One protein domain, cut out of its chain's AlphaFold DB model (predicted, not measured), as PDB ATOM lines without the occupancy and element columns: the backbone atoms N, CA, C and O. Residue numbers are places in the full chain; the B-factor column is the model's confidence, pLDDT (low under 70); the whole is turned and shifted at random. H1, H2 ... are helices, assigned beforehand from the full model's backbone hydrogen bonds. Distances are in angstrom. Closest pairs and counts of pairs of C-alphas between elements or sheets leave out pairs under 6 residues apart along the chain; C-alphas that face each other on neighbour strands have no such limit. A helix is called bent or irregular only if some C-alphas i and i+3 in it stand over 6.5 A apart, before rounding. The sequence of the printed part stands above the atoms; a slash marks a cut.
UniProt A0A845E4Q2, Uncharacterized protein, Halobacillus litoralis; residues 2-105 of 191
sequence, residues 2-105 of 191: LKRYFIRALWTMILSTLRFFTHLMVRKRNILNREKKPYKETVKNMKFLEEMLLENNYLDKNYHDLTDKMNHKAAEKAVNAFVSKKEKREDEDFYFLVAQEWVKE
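What this domain is: This is residues 2 to 105 of the 191 residues of an uncharacterized protein of Halobacillus litoralis (UniProt A0A845E4Q2). The long helix H1 makes the longest axis, and H2 folds back beside its last part as a helical hairpin. A second helical hairpin, H3 and H4, packs across the first, with H4 crossing both H1 and H2, while residues 2 to 7 of H1 stick out. The printed part has 104 residues with four named helices, in the order H1, H2, H3, H4, and no named strand; the class is all helix, with mostly crossed packing. The whole is compact, with a radius of gyration of the C-alphas of 13.7 A, and its spans are 46 by 26 by 22 A.

How they stand to each other: H1, residues 2 to 26, touches H2, residues 37 to 55, with residues 18 to 26 alone; the closest C-alphas, of Met 25 and Pro 38, are 5.8 A apart. This hairpin has a shallow tilt of 27 degrees, opposite ways. H4, residues 94 to 105, touches H1 about perpendicular at 76 degrees, closest at C-alphas His 23 and Val 103, 5.4 A. H4 also touches H2, about perpendicular at 87 degrees, closest at C-alphas Val 43 and Tyr 95, 5.4 A. H3, residues 73 to 83, touches residues 12 to 16 of H1 alone, at a steep tilt of 48 degrees, the same way; the closest C-alphas, of Thr 12 and Ala 74, are 6.1 A apart. H3 and H4 form a hairpin at a steep tilt of 42 degrees, opposite ways, closest at C-alphas Ala 81 and Trp 102, 5.1 A. H2 and H3 are close but not clearly touching, with the closest C-alphas, of Leu 53 and Val 79, 7.4 A apart. Each O i to N i+4 pair is within hydrogen-bond range in H1, H2 and H3, and 7 of 8 are in H4.

Where its parts are: H1 is 35.9 A long from C-alpha 2 at (186.860, 145.105, 209.609), H2 27.0 A, H3 15.0 A and H4 18.6 A, ending at C-alpha 105, (158.376, 132.928, 212.257). H4 is irregular: C-alphas 102 and 105 are 7.5 A apart.

The domain as a whole: The two C-alphas farthest apart, of Leu 2 and Leu 32, are 46.8 A apart. The printed part has no cut; the link from H2 to H3, 17 residues, is long. The mean pLDDT of the printed part is 84.7, and residues 28 to 32 and 68 to 71 are under 70.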
ATOM      1  N   LEU A   2     187.225 146.317 210.377       73.94
ATOM      2  CA  LEU A   2     186.860 145.105 209.609       73.94
ATOM      3  C   LEU A   2     186.639 143.840 210.459       73.94
ATOM      4  O   LEU A   2     185.636 143.155 210.292       73.94
ATOM      5  N   LYS A   3     187.531 143.563 211.421       79.25
ATOM      6  CA  LYS A   3     187.443 142.378 212.296       79.25
ATOM      7  C   LYS A   3     186.109 142.295 213.056       79.25
ATOM      8  O   LYS A   3     185.544 141.216 213.176       79.25
ATOM      9  N   ARG A   4     185.563 143.432 213.514       76.69
ATOM     10  CA  ARG A   4     184.267 143.474 214.221       76.69
ATOM     11  C   ARG A   4     183.090 143.184 213.284       76.69
ATOM     12  O   ARG A   4     182.177 142.470 213.680       76.69
ATOM     13  N   TYR A   5     183.120 143.699 212.053       79.88
ATOM     14  CA  TYR A   5     182.090 143.407 211.049       79.88
ATOM     15  C   TYR A   5     182.115 141.946 210.609       79.88
ATOM     16  O   TYR A   5     181.068 141.309 210.556       79.88
ATOM     17  N   PHE A   6     183.310 141.403 210.372       81.44
ATOM     18  CA  PHE A   6     183.483 140.004 210.004       81.44
ATOM     19  C   PHE A   6     182.950 139.060 211.089       81.44
ATOM     20  O   PHE A   6     182.163 138.166 210.795       81.44
ATOM     21  N   ILE A   7     183.293 139.317 212.357       80.75
ATOM     22  CA  ILE A   7     182.782 138.541 213.496       80.75
ATOM     23  C   ILE A   7     181.248 138.611 213.555       80.75
ATOM     24  O   ILE A   7     180.600 137.576 213.663       80.75
ATOM     25  N   ARG A   8     180.642 139.796 213.402       76.81
ATOM     26  CA  ARG A   8     179.171 139.945 213.373       76.81
ATOM     27  C   ARG A   8     178.513 139.174 212.223       76.81
ATOM     28  O   ARG A   8     177.478 138.539 212.422       76.81
ATOM     29  N   ALA A   9     179.104 139.213 211.031       80.81
ATOM     30  CA  ALA A   9     178.600 138.475 209.876       80.81
ATOM     31  C   ALA A   9     178.667 136.958 210.113       80.81
ATOM     32  O   ALA A   9     177.680 136.257 209.885       80.81
ATOM     33  N   LEU A  10     179.791 136.470 210.645       84.25
ATOM     34  CA  LEU A  10     179.975 135.066 211.011       84.25
ATOM     35  C   LEU A  10     178.920 134.613 212.031       84.25
ATOM     36  O   LEU A  10     178.247 133.609 211.820       84.25
ATOM     37  N   TRP A  11     178.703 135.400 213.086       79.62
ATOM     38  CA  TRP A  11     177.683 135.140 214.104       79.62
ATOM     39  C   TRP A  11     176.268 135.084 213.534       79.62
ATOM     40  O   TRP A  11     175.493 134.182 213.854       79.62
ATOM     41  N   THR A  12     175.934 136.016 212.644       82.12
ATOM     42  CA  THR A  12     174.643 136.016 211.950       82.12
ATOM     43  C   THR A  12     174.469 134.759 211.102       82.12
ATOM     44  O   THR A  12     173.388 134.165 211.122       82.12
ATOM     45  N   MET A  13     175.514 134.327 210.390       83.50
ATOM     46  CA  MET A  13     175.479 133.100 209.593       83.50
ATOM     47  C   MET A  13     175.304 131.860 210.472       83.50
ATOM     48  O   MET A  13     174.421 131.050 210.188       83.50
ATOM     49  N   ILE A  14     176.068 131.740 211.562       86.06
ATOM     50  CA  ILE A  14     175.979 130.614 212.503       86.06
ATOM     51  C   ILE A  14     174.571 130.525 213.099       86.06
ATOM     52  O   ILE A  14     173.920 129.487 212.979       86.06
ATOM     53  N   LEU A  15     174.054 131.621 213.665       85.69
ATOM     54  CA  LEU A  15     172.719 131.642 214.273       85.69
ATOM     55  C   LEU A  15     171.615 131.365 213.251       85.69
ATOM     56  O   LEU A  15     170.670 130.639 213.549       85.69
ATOM     57  N   SER A  16     171.727 131.906 212.037       84.94
ATOM     58  CA  SER A  16     170.738 131.663 210.979       84.94
ATOM     59  C   SER A  16     170.747 130.207 210.513       84.94
ATOM     60  O   SER A  16     169.682 129.627 210.296       84.94
ATOM     61  N   THR A  17     171.933 129.608 210.409       85.44
ATOM     62  CA  THR A  17     172.122 128.203 210.029       85.44
ATOM     63  C   THR A  17     171.577 127.278 211.111       85.44
ATOM     64  O   THR A  17     170.775 126.391 210.820       85.44
ATOM     65  N   LEU A  18     171.918 127.541 212.375       88.44
ATOM     66  CA  LEU A  18     171.396 126.798 213.517       88.44
ATOM     67  C   LEU A  18     169.867 126.888 213.575       88.44
ATOM     68  O   LEU A  18     169.188 125.867 213.654       88.44
ATOM     69  N   ARG A  19     169.309 128.096 213.429       88.06
ATOM     70  CA  ARG A  19     167.858 128.325 213.397       88.06
ATOM     71  C   ARG A  19     167.179 127.562 212.258       88.06
ATOM     72  O   ARG A  19     166.072 127.057 212.433       88.06
ATOM     73  N   PHE A  20     167.829 127.467 211.098       86.31
ATOM     74  CA  PHE A  20     167.329 126.688 209.967       86.31
ATOM     75  C   PHE A  20     167.298 125.185 210.264       86.31
ATOM     76  O   PHE A  20     166.262 124.552 210.064       86.31
ATOM     77  N   PHE A  21     168.377 124.606 210.791       86.00
ATOM     78  CA  PHE A  21     168.391 123.184 211.146       86.00
ATOM     79  C   PHE A  21     167.405 122.857 212.271       86.00
ATOM     80  O   PHE A  21     166.660 121.878 212.175       86.00
ATOM     81  N   THR A  22     167.312 123.717 213.285       88.38
ATOM     82  CA  THR A  22     166.305 123.601 214.346       88.38
ATOM     83  C   THR A  22     164.888 123.627 213.774       88.38
ATOM     84  O   THR A  22     164.050 122.817 214.168       88.38
ATOM     85  N   HIS A  23     164.613 124.476 212.778       88.00
ATOM     86  CA  HIS A  23     163.315 124.498 212.098       88.00
ATOM     87  C   HIS A  23     162.991 123.158 211.439       88.00
ATOM     88  O   HIS A  23     161.887 122.643 211.625       88.00
ATOM     89  N   LEU A  24     163.949 122.557 210.729       82.44
ATOM     90  CA  LEU A  24     163.759 121.256 210.083       82.44
ATOM     91  C   LEU A  24     163.481 120.134 211.094       82.44
ATOM     92  O   LEU A  24     162.620 119.287 210.842       82.44
ATOM     93  N   MET A  25     164.164 120.144 212.241       83.56
ATOM     94  CA  MET A  25     163.996 119.118 213.274       83.56
ATOM     95  C   MET A  25     162.667 119.247 214.022       83.56
ATOM     96  O   MET A  25     161.995 118.242 214.259       83.56
ATOM     97  N   VAL A  26     162.253 120.473 214.343       84.50
ATOM     98  CA  VAL A  26     161.086 120.747 215.194       84.50
ATOM     99  C   VAL A  26     159.767 120.733 214.417       84.50
ATOM    100  O   VAL A  26     158.736 120.314 214.938       84.50
ATOM    101  N   ARG A  27     159.771 121.142 213.142       70.62
ATOM    102  CA  ARG A  27     158.549 121.406 212.356       70.62
ATOM    103  C   ARG A  27     157.579 120.228 212.211       70.62
ATOM    104  O   ARG A  27     156.393 120.459 211.990       70.62
ATOM    105  N   LYS A  28     158.049 118.984 212.306       64.81
ATOM    106  CA  LYS A  28     157.210 117.778 212.164       64.81
ATOM    107  C   LYS A  28     156.985 117.027 213.479       64.81
ATOM    108  O   LYS A  28     156.489 115.904 213.443       64.81
ATOM    109  N   ARG A  29     157.402 117.578 214.623       68.12
ATOM    110  CA  ARG A  29     157.515 116.801 215.861       68.12
ATOM    111  C   ARG A  29     156.681 117.394 216.975       68.12
ATOM    112  O   ARG A  29     156.735 118.589 217.245       68.12
ATOM    113  N   ASN A  30     155.924 116.510 217.608       65.44
ATOM    114  CA  ASN A  30     155.215 116.797 218.840       65.44
ATOM    115  C   ASN A  30     156.079 116.386 220.039       65.44
ATOM    116  O   ASN A  30     156.909 115.481 219.900       65.44
ATOM    117  N   ILE A  31     155.827 117.012 221.188       64.50
ATOM    118  CA  ILE A  31     156.469 116.746 222.484       64.50
ATOM    119  C   ILE A  31     156.446 115.243 222.808       64.50
ATOM    120  O   ILE A  31     157.432 114.695 223.274       64.50
ATOM    121  N   LEU A  32     155.389 114.542 222.393       65.81
ATOM    122  CA  LEU A  32     155.203 113.088 222.515       65.81
ATOM    123  C   LEU A  32     156.293 112.212 221.853       65.81
ATOM    124  O   LEU A  32     156.259 110.996 221.975       65.81
ATOM    125  N   ASN A  33     157.256 112.783 221.120       72.81
ATOM    126  CA  ASN A  33     158.323 112.045 220.431       72.81
ATOM    127  C   ASN A  33     159.694 112.158 221.126       72.81
ATOM    128  O   ASN A  33     160.720 112.169 220.436       72.81
ATOM    129  N   ARG A  34     159.721 112.256 222.461       71.19
ATOM    130  CA  ARG A  34     160.941 112.504 223.258       71.19
ATOM    131  C   ARG A  34     162.085 111.525 222.969       71.19
ATOM    132  O   ARG A  34     163.255 111.906 222.944       71.19
ATOM    133  N   GLU A  35     161.762 110.270 222.680       75.94
ATOM    134  CA  GLU A  35     162.762 109.223 222.441       75.94
ATOM    135  C   GLU A  35     163.474 109.349 221.089       75.94
ATOM    136  O   GLU A  35     164.582 108.835 220.908       75.94
ATOM    137  N   LYS A  36     162.881 110.064 220.124       80.38
ATOM    138  CA  LYS A  36     163.423 110.139 218.766       80.38
ATOM    139  C   LYS A  36     164.675 111.012 218.731       80.38
ATOM    140  O   LYS A  36     164.667 112.142 219.214       80.38
ATOM    141  N   LYS A  37     165.716 110.536 218.036       80.12
ATOM    142  CA  LYS A  37     167.022 111.210 217.883       80.12
ATOM    143  C   LYS A  37     166.919 112.733 217.638       80.12
ATOM    144  O   LYS A  37     167.533 113.473 218.397       80.12
ATOM    145  N   PRO A  38     166.078 113.243 216.719       79.00
ATOM    146  CA  PRO A  38     166.004 114.699 216.528       79.00
ATOM    147  C   PRO A  38     165.338 115.521 217.641       79.00
ATOM    148  O   PRO A  38     165.547 116.729 217.677       79.00
ATOM    149  N   TYR A  39     164.562 114.920 218.555       84.69
ATOM    150  CA  TYR A  39     164.172 115.616 219.791       84.69
ATOM    151  C   TYR A  39     165.421 115.870 220.643       84.69
ATOM    152  O   TYR A  39     165.721 117.011 220.982       84.69
ATOM    153  N   LYS A  40     166.213 114.816 220.880       86.00
ATOM    154  CA  LYS A  40     167.475 114.888 221.630       86.00
ATOM    155  C   LYS A  40     168.476 115.855 220.985       86.00
ATOM    156  O   LYS A  40     169.091 116.647 221.690       86.00
ATOM    157  N   GLU A  41     168.603 115.846 219.656       87.00
ATOM    158  CA  GLU A  41     169.454 116.800 218.925       87.00
ATOM    159  C   GLU A  41     168.946 118.240 219.038       87.00
ATOM    160  O   GLU A  41     169.748 119.150 219.220       87.00
ATOM    161  N   THR A  42     167.628 118.459 218.997       89.62
ATOM    162  CA  THR A  42     167.049 119.793 219.226       89.62
ATOM    163  C   THR A  42     167.410 120.301 220.618       89.62
ATOM    164  O   THR A  42     167.909 121.416 220.743       89.62
ATOM    165  N   VAL A  43     167.213 119.478 221.654       90.25
ATOM    166  CA  VAL A  43     167.555 119.839 223.038       90.25
ATOM    167  C   VAL A  43     169.048 120.139 223.164       90.25
ATOM    168  O   VAL A  43     169.411 121.182 223.698       90.25
ATOM    169  N   LYS A  44     169.916 119.282 222.612       91.00
ATOM    170  CA  LYS A  44     171.370 119.500 222.601       91.00
ATOM    171  C   LYS A  44     171.742 120.832 221.939       91.00
ATOM    172  O   LYS A  44     172.522 121.593 222.499       91.00
ATOM    173  N   ASN A  45     171.158 121.131 220.780       91.00
ATOM    174  CA  ASN A  45     171.433 122.366 220.048       91.00
ATOM    175  C   ASN A  45     170.943 123.613 220.791       91.00
ATOM    176  O   ASN A  45     171.561 124.666 220.673       91.00
ATOM    177  N   MET A  46     169.837 123.517 221.535       94.00
ATOM    178  CA  MET A  46     169.336 124.641 222.328       94.00
ATOM    179  C   MET A  46     170.145 124.859 223.601       94.00
ATOM    180  O   MET A  46     170.385 126.008 223.940       94.00
ATOM    181  N   LYS A  47     170.630 123.797 224.252       94.12
ATOM    182  CA  LYS A  47     171.591 123.923 225.359       94.12
ATOM    183  C   LYS A  47     172.880 124.605 224.906       94.12
ATOM    184  O   LYS A  47     173.310 125.574 225.511       94.12
ATOM    185  N   PHE A  48     173.426 124.170 223.772       92.25
ATOM    186  CA  PHE A  48     174.592 124.816 223.171       92.25
ATOM    187  C   PHE A  48     174.332 126.296 222.836       92.25
ATOM    188  O   PHE A  48     175.172 127.155 223.082       92.25
ATOM    189  N   LEU A  49     173.149 126.615 222.302       92.75
ATOM    190  CA  LEU A  49     172.762 128.001 222.041       92.75
ATOM    191  C   LEU A  49     172.664 128.825 223.331       92.75
ATOM    192  O   LEU A  49     173.115 129.964 223.345       92.75
ATOM    193  N   GLU A  50     172.080 128.274 224.393       94.12
ATOM    194  CA  GLU A  50     171.999 128.918 225.705       94.12
ATOM    195  C   GLU A  50     173.389 129.232 226.265       94.12
ATOM    196  O   GLU A  50     173.644 130.380 226.623       94.12
ATOM    197  N   GLU A  51     174.301 128.257 226.267       93.38
ATOM    198  CA  GLU A  51     175.696 128.441 226.689       93.38
ATOM    199  C   GLU A  51     176.355 129.588 225.915       93.38
ATOM    200  O   GLU A  51     176.897 130.515 226.516       93.38
ATOM    201  N   MET A  52     176.205 129.608 224.587       89.38
ATOM    202  CA  MET A  52     176.724 130.697 223.759       89.38
ATOM    203  C   MET A  52     176.115 132.060 224.115       89.38
ATOM    204  O   MET A  52     176.819 133.070 224.087       89.38
ATOM    205  N   LEU A  53     174.816 132.133 224.418       90.06
ATOM    206  CA  LEU A  53     174.166 133.391 224.800       90.06
ATOM    207  C   LEU A  53     174.639 133.883 226.178       90.06
ATOM    208  O   LEU A  53     174.834 135.088 226.341       90.06
ATOM    209  N   LEU A  54     174.867 132.969 227.125       90.94
ATOM    210  CA  LEU A  54     175.405 133.265 228.456       90.94
ATOM    211  C   LEU A  54     176.861 133.748 228.377       90.94
ATOM    212  O   LEU A  54     177.186 134.807 228.908       90.94
ATOM    213  N   GLU A  55     177.729 133.026 227.663       89.62
ATOM    214  CA  GLU A  55     179.151 133.378 227.498       89.62
ATOM    215  C   GLU A  55     179.347 134.755 226.853       89.62
ATOM    216  O   GLU A  55     180.278 135.491 227.183       89.62
ATOM    217  N   ASN A  56     178.448 135.128 225.940       85.00
ATOM    218  CA  ASN A  56     178.493 136.417 225.260       85.00
ATOM    219  C   ASN A  56     177.731 137.532 226.002       85.00
ATOM    220  O   ASN A  56     177.655 138.648 225.487       85.00
ATOM    221  N   ASN A  57     177.211 137.271 227.209       86.69
ATOM    222  CA  ASN A  57     176.416 138.209 228.011       86.69
ATOM    223  C   ASN A  57     175.179 138.761 227.274       86.69
ATOM    224  O   ASN A  57     174.822 139.926 227.449       86.69
ATOM    225  N   TYR A  58     174.543 137.948 226.428       86.31
ATOM    226  CA  TYR A  58     173.263 138.284 225.787       86.31
ATOM    227  C   TYR A  58     172.057 137.858 226.630       86.31
ATOM    228  O   TYR A  58     170.976 138.420 226.491       86.31
ATOM    229  N   LEU A  59     172.258 136.870 227.497       89.19
ATOM    230  CA  LEU A  59     171.281 136.310 228.418       89.19
ATOM    231  C   LEU A  59     171.979 136.144 229.774       89.19
ATOM    232  O   LEU A  59     173.180 135.868 229.800       89.19
ATOM    233  N   ASP A  60     171.265 136.302 230.885       88.62
ATOM    234  CA  ASP A  60     171.767 135.908 232.207       88.62
ATOM    235  C   ASP A  60     171.179 134.559 232.665       88.62
ATOM    236  O   ASP A  60     170.287 133.992 232.034       88.62
ATOM    237  N   LYS A  61     171.659 134.033 233.798       87.94
ATOM    238  CA  LYS A  61     171.161 132.762 234.363       87.94
ATOM    239  C   LYS A  61     169.690 132.812 234.803       87.94
ATOM    240  O   LYS A  61     169.087 131.765 235.017       87.94
ATOM    241  N   ASN A  62     169.124 134.006 234.955       87.81
ATOM    242  CA  ASN A  62     167.725 134.223 235.314       87.81
ATOM    243  C   ASN A  62     166.841 134.466 234.078       87.81
ATOM    244  O   ASN A  62     165.650 134.749 234.227       87.81
ATOM    245  N   TYR A  63     167.394 134.320 232.870       87.00
ATOM    246  CA  TYR A  63     166.729 134.592 231.600       87.00
ATOM    247  C   TYR A  63     166.242 136.041 231.457       87.00
ATOM    248  O   TYR A  63     165.169 136.295 230.905       87.00
ATOM    249  N   HIS A  64     167.024 136.998 231.948       87.44
ATOM    250  CA  HIS A  64     166.890 138.409 231.614       87.44
ATOM    251  C   HIS A  64     167.619 138.725 230.309       87.44
ATOM    252  O   HIS A  64     168.715 138.227 230.039       87.44
ATOM    253  N   ASP A  65     166.981 139.563 229.494       86.69
ATOM    254  CA  ASP A  65     167.543 140.056 228.244       86.69
ATOM    255  C   ASP A  65     168.640 141.092 228.534       86.69
ATOM    256  O   ASP A  65     168.397 142.095 229.203       86.69
ATOM    257  N   LEU A  66     169.854 140.833 228.043       83.62
ATOM    258  CA  LEU A  66     171.005 141.734 228.149       83.62
ATOM    259  C   LEU A  66     171.432 142.295 226.778       83.62
ATOM    260  O   LEU A  66     172.508 142.893 226.646       83.62
ATOM    261  N   THR A  67     170.612 142.108 225.738       77.12
ATOM    262  CA  THR A  67     170.944 142.465 224.351       77.12
ATOM    263  C   THR A  67     170.977 143.964 224.069       77.12
ATOM    264  O   THR A  67     171.561 144.352 223.056       77.12
ATOM    265  N   ASP A  68     170.524 144.818 224.994       67.88
ATOM    266  CA  ASP A  68     170.657 146.286 224.919       67.88
ATOM    267  C   ASP A  68     172.102 146.753 224.657       67.88
ATOM    268  O   ASP A  68     172.343 147.836 224.120       67.88
ATOM    269  N   LYS A  69     173.097 145.916 224.978       58.44
ATOM    270  CA  LYS A  69     174.519 146.211 224.759       58.44
ATOM    271  C   LYS A  69     175.013 145.907 223.336       58.44
ATOM    272  O   LYS A  69     176.093 146.377 222.972       58.44
ATOM    273  N   MET A  70     174.277 145.151 222.508       60.22
ATOM    274  CA  MET A  70     174.694 144.801 221.142       60.22
ATOM    275  C   MET A  70     173.529 144.701 220.143       60.22
ATOM    276  O   MET A  70     172.663 143.841 220.228       60.22
ATOM    277  N   ASN A  71     173.608 145.513 219.087       63.84
ATOM    278  CA  ASN A  71     172.636 145.628 217.994       63.84
ATOM    279  C   ASN A  71     172.630 144.388 217.050       63.84
ATOM    280  O   ASN A  71     173.000 144.486 215.877       63.84
ATOM    281  N   HIS A  72     172.295 143.188 217.550       77.12
ATOM    282  CA  HIS A  72     172.357 141.927 216.795       77.12
ATOM    283  C   HIS A  72     171.000 141.199 216.733       77.12
ATOM    284  O   HIS A  72     170.736 140.261 217.484       77.12
ATOM    285  N   LYS A  73     170.173 141.554 215.738       81.38
ATOM    286  CA  LYS A  73     168.797 141.037 215.538       81.38
ATOM    287  C   LYS A  73     168.649 139.508 215.586       81.38
ATOM    288  O   LYS A  73     167.590 138.995 215.936       81.38
ATOM    289  N   ALA A  74     169.662 138.747 215.164       81.31
ATOM    290  CA  ALA A  74     169.592 137.282 215.206       81.31
ATOM    291  C   ALA A  74     169.747 136.721 216.632       81.31
ATOM    292  O   ALA A  74     169.112 135.717 216.948       81.31
ATOM    293  N   ALA A  75     170.558 137.381 217.468       84.62
ATOM    294  CA  ALA A  75     170.785 137.001 218.862       84.62
ATOM    295  C   ALA A  75     169.596 137.443 219.721       84.62
ATOM    296  O   ALA A  75     169.048 136.626 220.448       84.62
ATOM    297  N   GLU A  76     169.104 138.665 219.506       88.56
ATOM    298  CA  GLU A  76     167.865 139.191 220.095       88.56
ATOM    299  C   GLU A  76     166.685 138.220 219.911       88.56
ATOM    300  O   GLU A  76     165.961 137.898 220.846       88.56
ATOM    301  N   LYS A  77     166.518 137.647 218.713       88.50
ATOM    302  CA  LYS A  77     165.470 136.639 218.467       88.50
ATOM    303  C   LYS A  77     165.677 135.330 219.220       88.50
ATOM    304  O   LYS A  77     164.689 134.668 219.525       88.50
ATOM    305  N   ALA A  78     166.924 134.918 219.434       90.75
ATOM    306  CA  ALA A  78     167.231 133.729 220.222       90.75
ATOM    307  C   ALA A  78     166.944 133.990 221.706       90.75
ATOM    308  O   ALA A  78     166.192 133.233 222.311       90.75
ATOM    309  N   VAL A  79     167.437 135.107 222.245       92.38
ATOM    310  CA  VAL A  79     167.194 135.559 223.624       92.38
ATOM    311  C   VAL A  79     165.702 135.682 223.906       92.38
ATOM    312  O   VAL A  79     165.206 135.038 224.824       92.38
ATOM    313  N   ASN A  80     164.951 136.373 223.046       91.94
ATOM    314  CA  ASN A  80     163.500 136.498 223.176       91.94
ATOM    315  C   ASN A  80     162.780 135.142 223.247       91.94
ATOM    316  O   ASN A  80     161.798 135.003 223.974       91.94
ATOM    317  N   ALA A  81     163.261 134.124 222.525       93.19
ATOM    318  CA  ALA A  81     162.678 132.789 222.603       93.19
ATOM    319  C   ALA A  81     162.884 132.158 223.991       93.19
ATOM    320  O   ALA A  81     161.927 131.619 224.546       93.19
ATOM    321  N   PHE A  82     164.079 132.285 224.576       94.50
ATOM    322  CA  PHE A  82     164.367 131.831 225.941       94.50
ATOM    323  C   PHE A  82     163.567 132.611 226.991       94.50
ATOM    324  O   PHE A  82     162.848 132.009 227.787       94.50
ATOM    325  N   VAL A  83     163.611 133.945 226.935       93.81
ATOM    326  CA  VAL A  83     162.894 134.845 227.855       93.81
ATOM    327  C   VAL A  83     161.394 134.535 227.857       93.81
ATOM    328  O   VAL A  83     160.782 134.409 228.916       93.81
ATOM    329  N   SER A  84     160.795 134.331 226.679       94.00
ATOM    330  CA  SER A  84     159.355 134.057 226.549       94.00
ATOM    331  C   SER A  84     158.903 132.708 227.124       94.00
ATOM    332  O   SER A  84     157.703 132.493 227.295       94.00
ATOM    333  N   LYS A  85     159.833 131.779 227.384       94.06
ATOM    334  CA  LYS A  85     159.543 130.455 227.957       94.06
ATOM    335  C   LYS A  85     160.094 130.283 229.369       94.06
ATOM    336  O   LYS A  85     159.975 129.186 229.903       94.06
ATOM    337  N   LYS A  86     160.644 131.335 229.990       91.81
ATOM    338  CA  LYS A  86     161.313 131.268 231.304       91.81
ATOM    339  C   LYS A  86     160.469 130.621 232.410       91.81
ATOM    340  O   LYS A  86     161.009 129.940 233.270       91.81
ATOM    341  N   GLU A  87     159.147 130.799 232.372       91.00
ATOM    342  CA  GLU A  87     158.215 130.229 233.361       91.00
ATOM    343  C   GLU A  87     158.168 128.698 233.311       91.00
ATOM    344  O   GLU A  87     157.813 128.057 234.289       91.00
ATOM    345  N   LYS A  88     158.572 128.115 232.181       90.31
ATOM    346  CA  LYS A  88     158.628 126.673 231.935       90.31
ATOM    347  C   LYS A  88     160.044 126.117 232.025       90.31
ATOM    348  O   LYS A  88     160.296 125.040 231.504       90.31
ATOM    349  N   ARG A  89     160.994 126.845 232.625       87.44
ATOM    350  CA  ARG A  89     162.407 126.420 232.706       87.44
ATOM    351  C   ARG A  89     162.596 125.070 233.406       87.44
ATOM    352  O   ARG A  89     163.572 124.380 233.142       87.44
ATOM    353  N   GLU A  90     161.684 124.731 234.315       87.56
ATOM    354  CA  GLU A  90     161.724 123.499 235.110       87.56
ATOM    355  C   GLU A  90     161.062 122.326 234.367       87.56
ATOM    356  O   GLU A  90     161.245 121.173 234.752       87.56
ATOM    357  N   ASP A  91     160.363 122.598 233.258       87.50
ATOM    358  CA  ASP A  91     159.778 121.564 232.413       87.50
ATOM    359  C   ASP A  91     160.880 120.830 231.634       87.50
ATOM    360  O   ASP A  91     161.739 121.439 230.989       87.50
ATOM    361  N   GLU A  92     160.785 119.501 231.562       83.75
ATOM    362  CA  GLU A  92     161.695 118.663 230.762       83.75
ATOM    363  C   GLU A  92     161.728 119.050 229.270       83.75
ATOM    364  O   GLU A  92     162.706 118.791 228.560       83.75
ATOM    365  N   ASP A  93     160.653 119.680 228.785       88.31
ATOM    366  CA  ASP A  93     160.482 120.101 227.397       88.31
ATOM    367  C   ASP A  93     160.896 121.560 227.145       88.31
ATOM    368  O   ASP A  93     160.751 122.039 226.015       88.31
ATOM    369  N   PHE A  94     161.424 122.274 228.148       92.44
ATOM    370  CA  PHE A  94     161.785 123.694 228.061       92.44
ATOM    371  C   PHE A  94     162.541 124.036 226.773       92.44
ATOM    372  O   PHE A  94     162.088 124.843 225.958       92.44
ATOM    373  N   TYR A  95     163.658 123.351 226.528       93.06
ATOM    374  CA  TYR A  95     164.498 123.575 225.354       93.06
ATOM    375  C   TYR A  95     163.766 123.305 224.036       93.06
ATOM    376  O   TYR A  95     163.979 124.000 223.044       93.06
ATOM    377  N   PHE A  96     162.870 122.320 224.004       91.44
ATOM    378  CA  PHE A  96     162.073 122.044 222.815       91.44
ATOM    379  C   PHE A  96     161.033 123.146 222.562       91.44
ATOM    380  O   PHE A  96     160.828 123.554 221.415       91.44
ATOM    381  N   LEU A  97     160.419 123.682 223.621       91.25
ATOM    382  CA  LEU A  97     159.497 124.818 223.541       91.25
ATOM    383  C   LEU A  97     160.208 126.103 223.099       91.25
ATOM    384  O   LEU A  97     159.683 126.827 222.252       91.25
ATOM    385  N   VAL A  98     161.418 126.357 223.606       94.00
ATOM    386  CA  VAL A  98     162.276 127.460 223.147       94.00
ATOM    387  C   VAL A  98     162.599 127.302 221.664       94.00
ATOM    388  O   VAL A  98     162.459 128.250 220.892       94.00
ATOM    389  N   ALA A  99     162.955 126.091 221.225       92.94
ATOM    390  CA  ALA A  99     163.224 125.815 219.818       92.94
ATOM    391  C   ALA A  99     162.009 126.106 218.924       92.94
ATOM    392  O   ALA A  99     162.151 126.750 217.884       92.94
ATOM    393  N   GLN A 100     160.812 125.657 219.328       90.56
ATOM    394  CA  GLN A 100     159.558 125.939 218.622       90.56
ATOM    395  C   GLN A 100     159.304 127.439 218.493       90.56
ATOM    396  O   GLN A 100     158.986 127.919 217.402       90.56
ATOM    397  N   GLU A 101     159.479 128.168 219.590       91.94
ATOM    398  CA  GLU A 101     159.286 129.610 219.648       91.94
ATOM    399  C   GLU A 101     160.277 130.348 218.742       91.94
ATOM    400  O   GLU A 101     159.889 131.184 217.924       91.94
ATOM    401  N   TRP A 102     161.554 129.973 218.806       93.00
ATOM    402  CA  TRP A 102     162.618 130.603 218.036       93.00
ATOM    403  C   TRP A 102     162.405 130.464 216.524       93.00
ATOM    404  O   TRP A 102     162.677 131.386 215.743       93.00
ATOM    405  N   VAL A 103     161.878 129.323 216.075       90.88
ATOM    406  CA  VAL A 103     161.699 129.025 214.646       90.88
ATOM    407  C   VAL A 103     160.296 129.322 214.113       90.88
ATOM    408  O   VAL A 103     160.105 129.242 212.899       90.88
ATOM    409  N   LYS A 104     159.331 129.718 214.958       86.38
ATOM    410  CA  LYS A 104     157.914 129.903 214.568       86.38
ATOM    411  C   LYS A 104     157.720 130.839 213.371       86.38
ATOM    412  O   LYS A 104     156.912 130.589 212.481       86.38
ATOM    413  N   GLU A 105     158.498 131.918 213.313       85.38
ATOM    414  CA  GLU A 105     158.376 132.928 212.257       85.38
ATOM    415  C   GLU A 105     158.912 132.456 210.905       85.38
ATOM    416  O   GLU A 105     158.556 133.035 209.876       85.38
TER     417      GLU A 105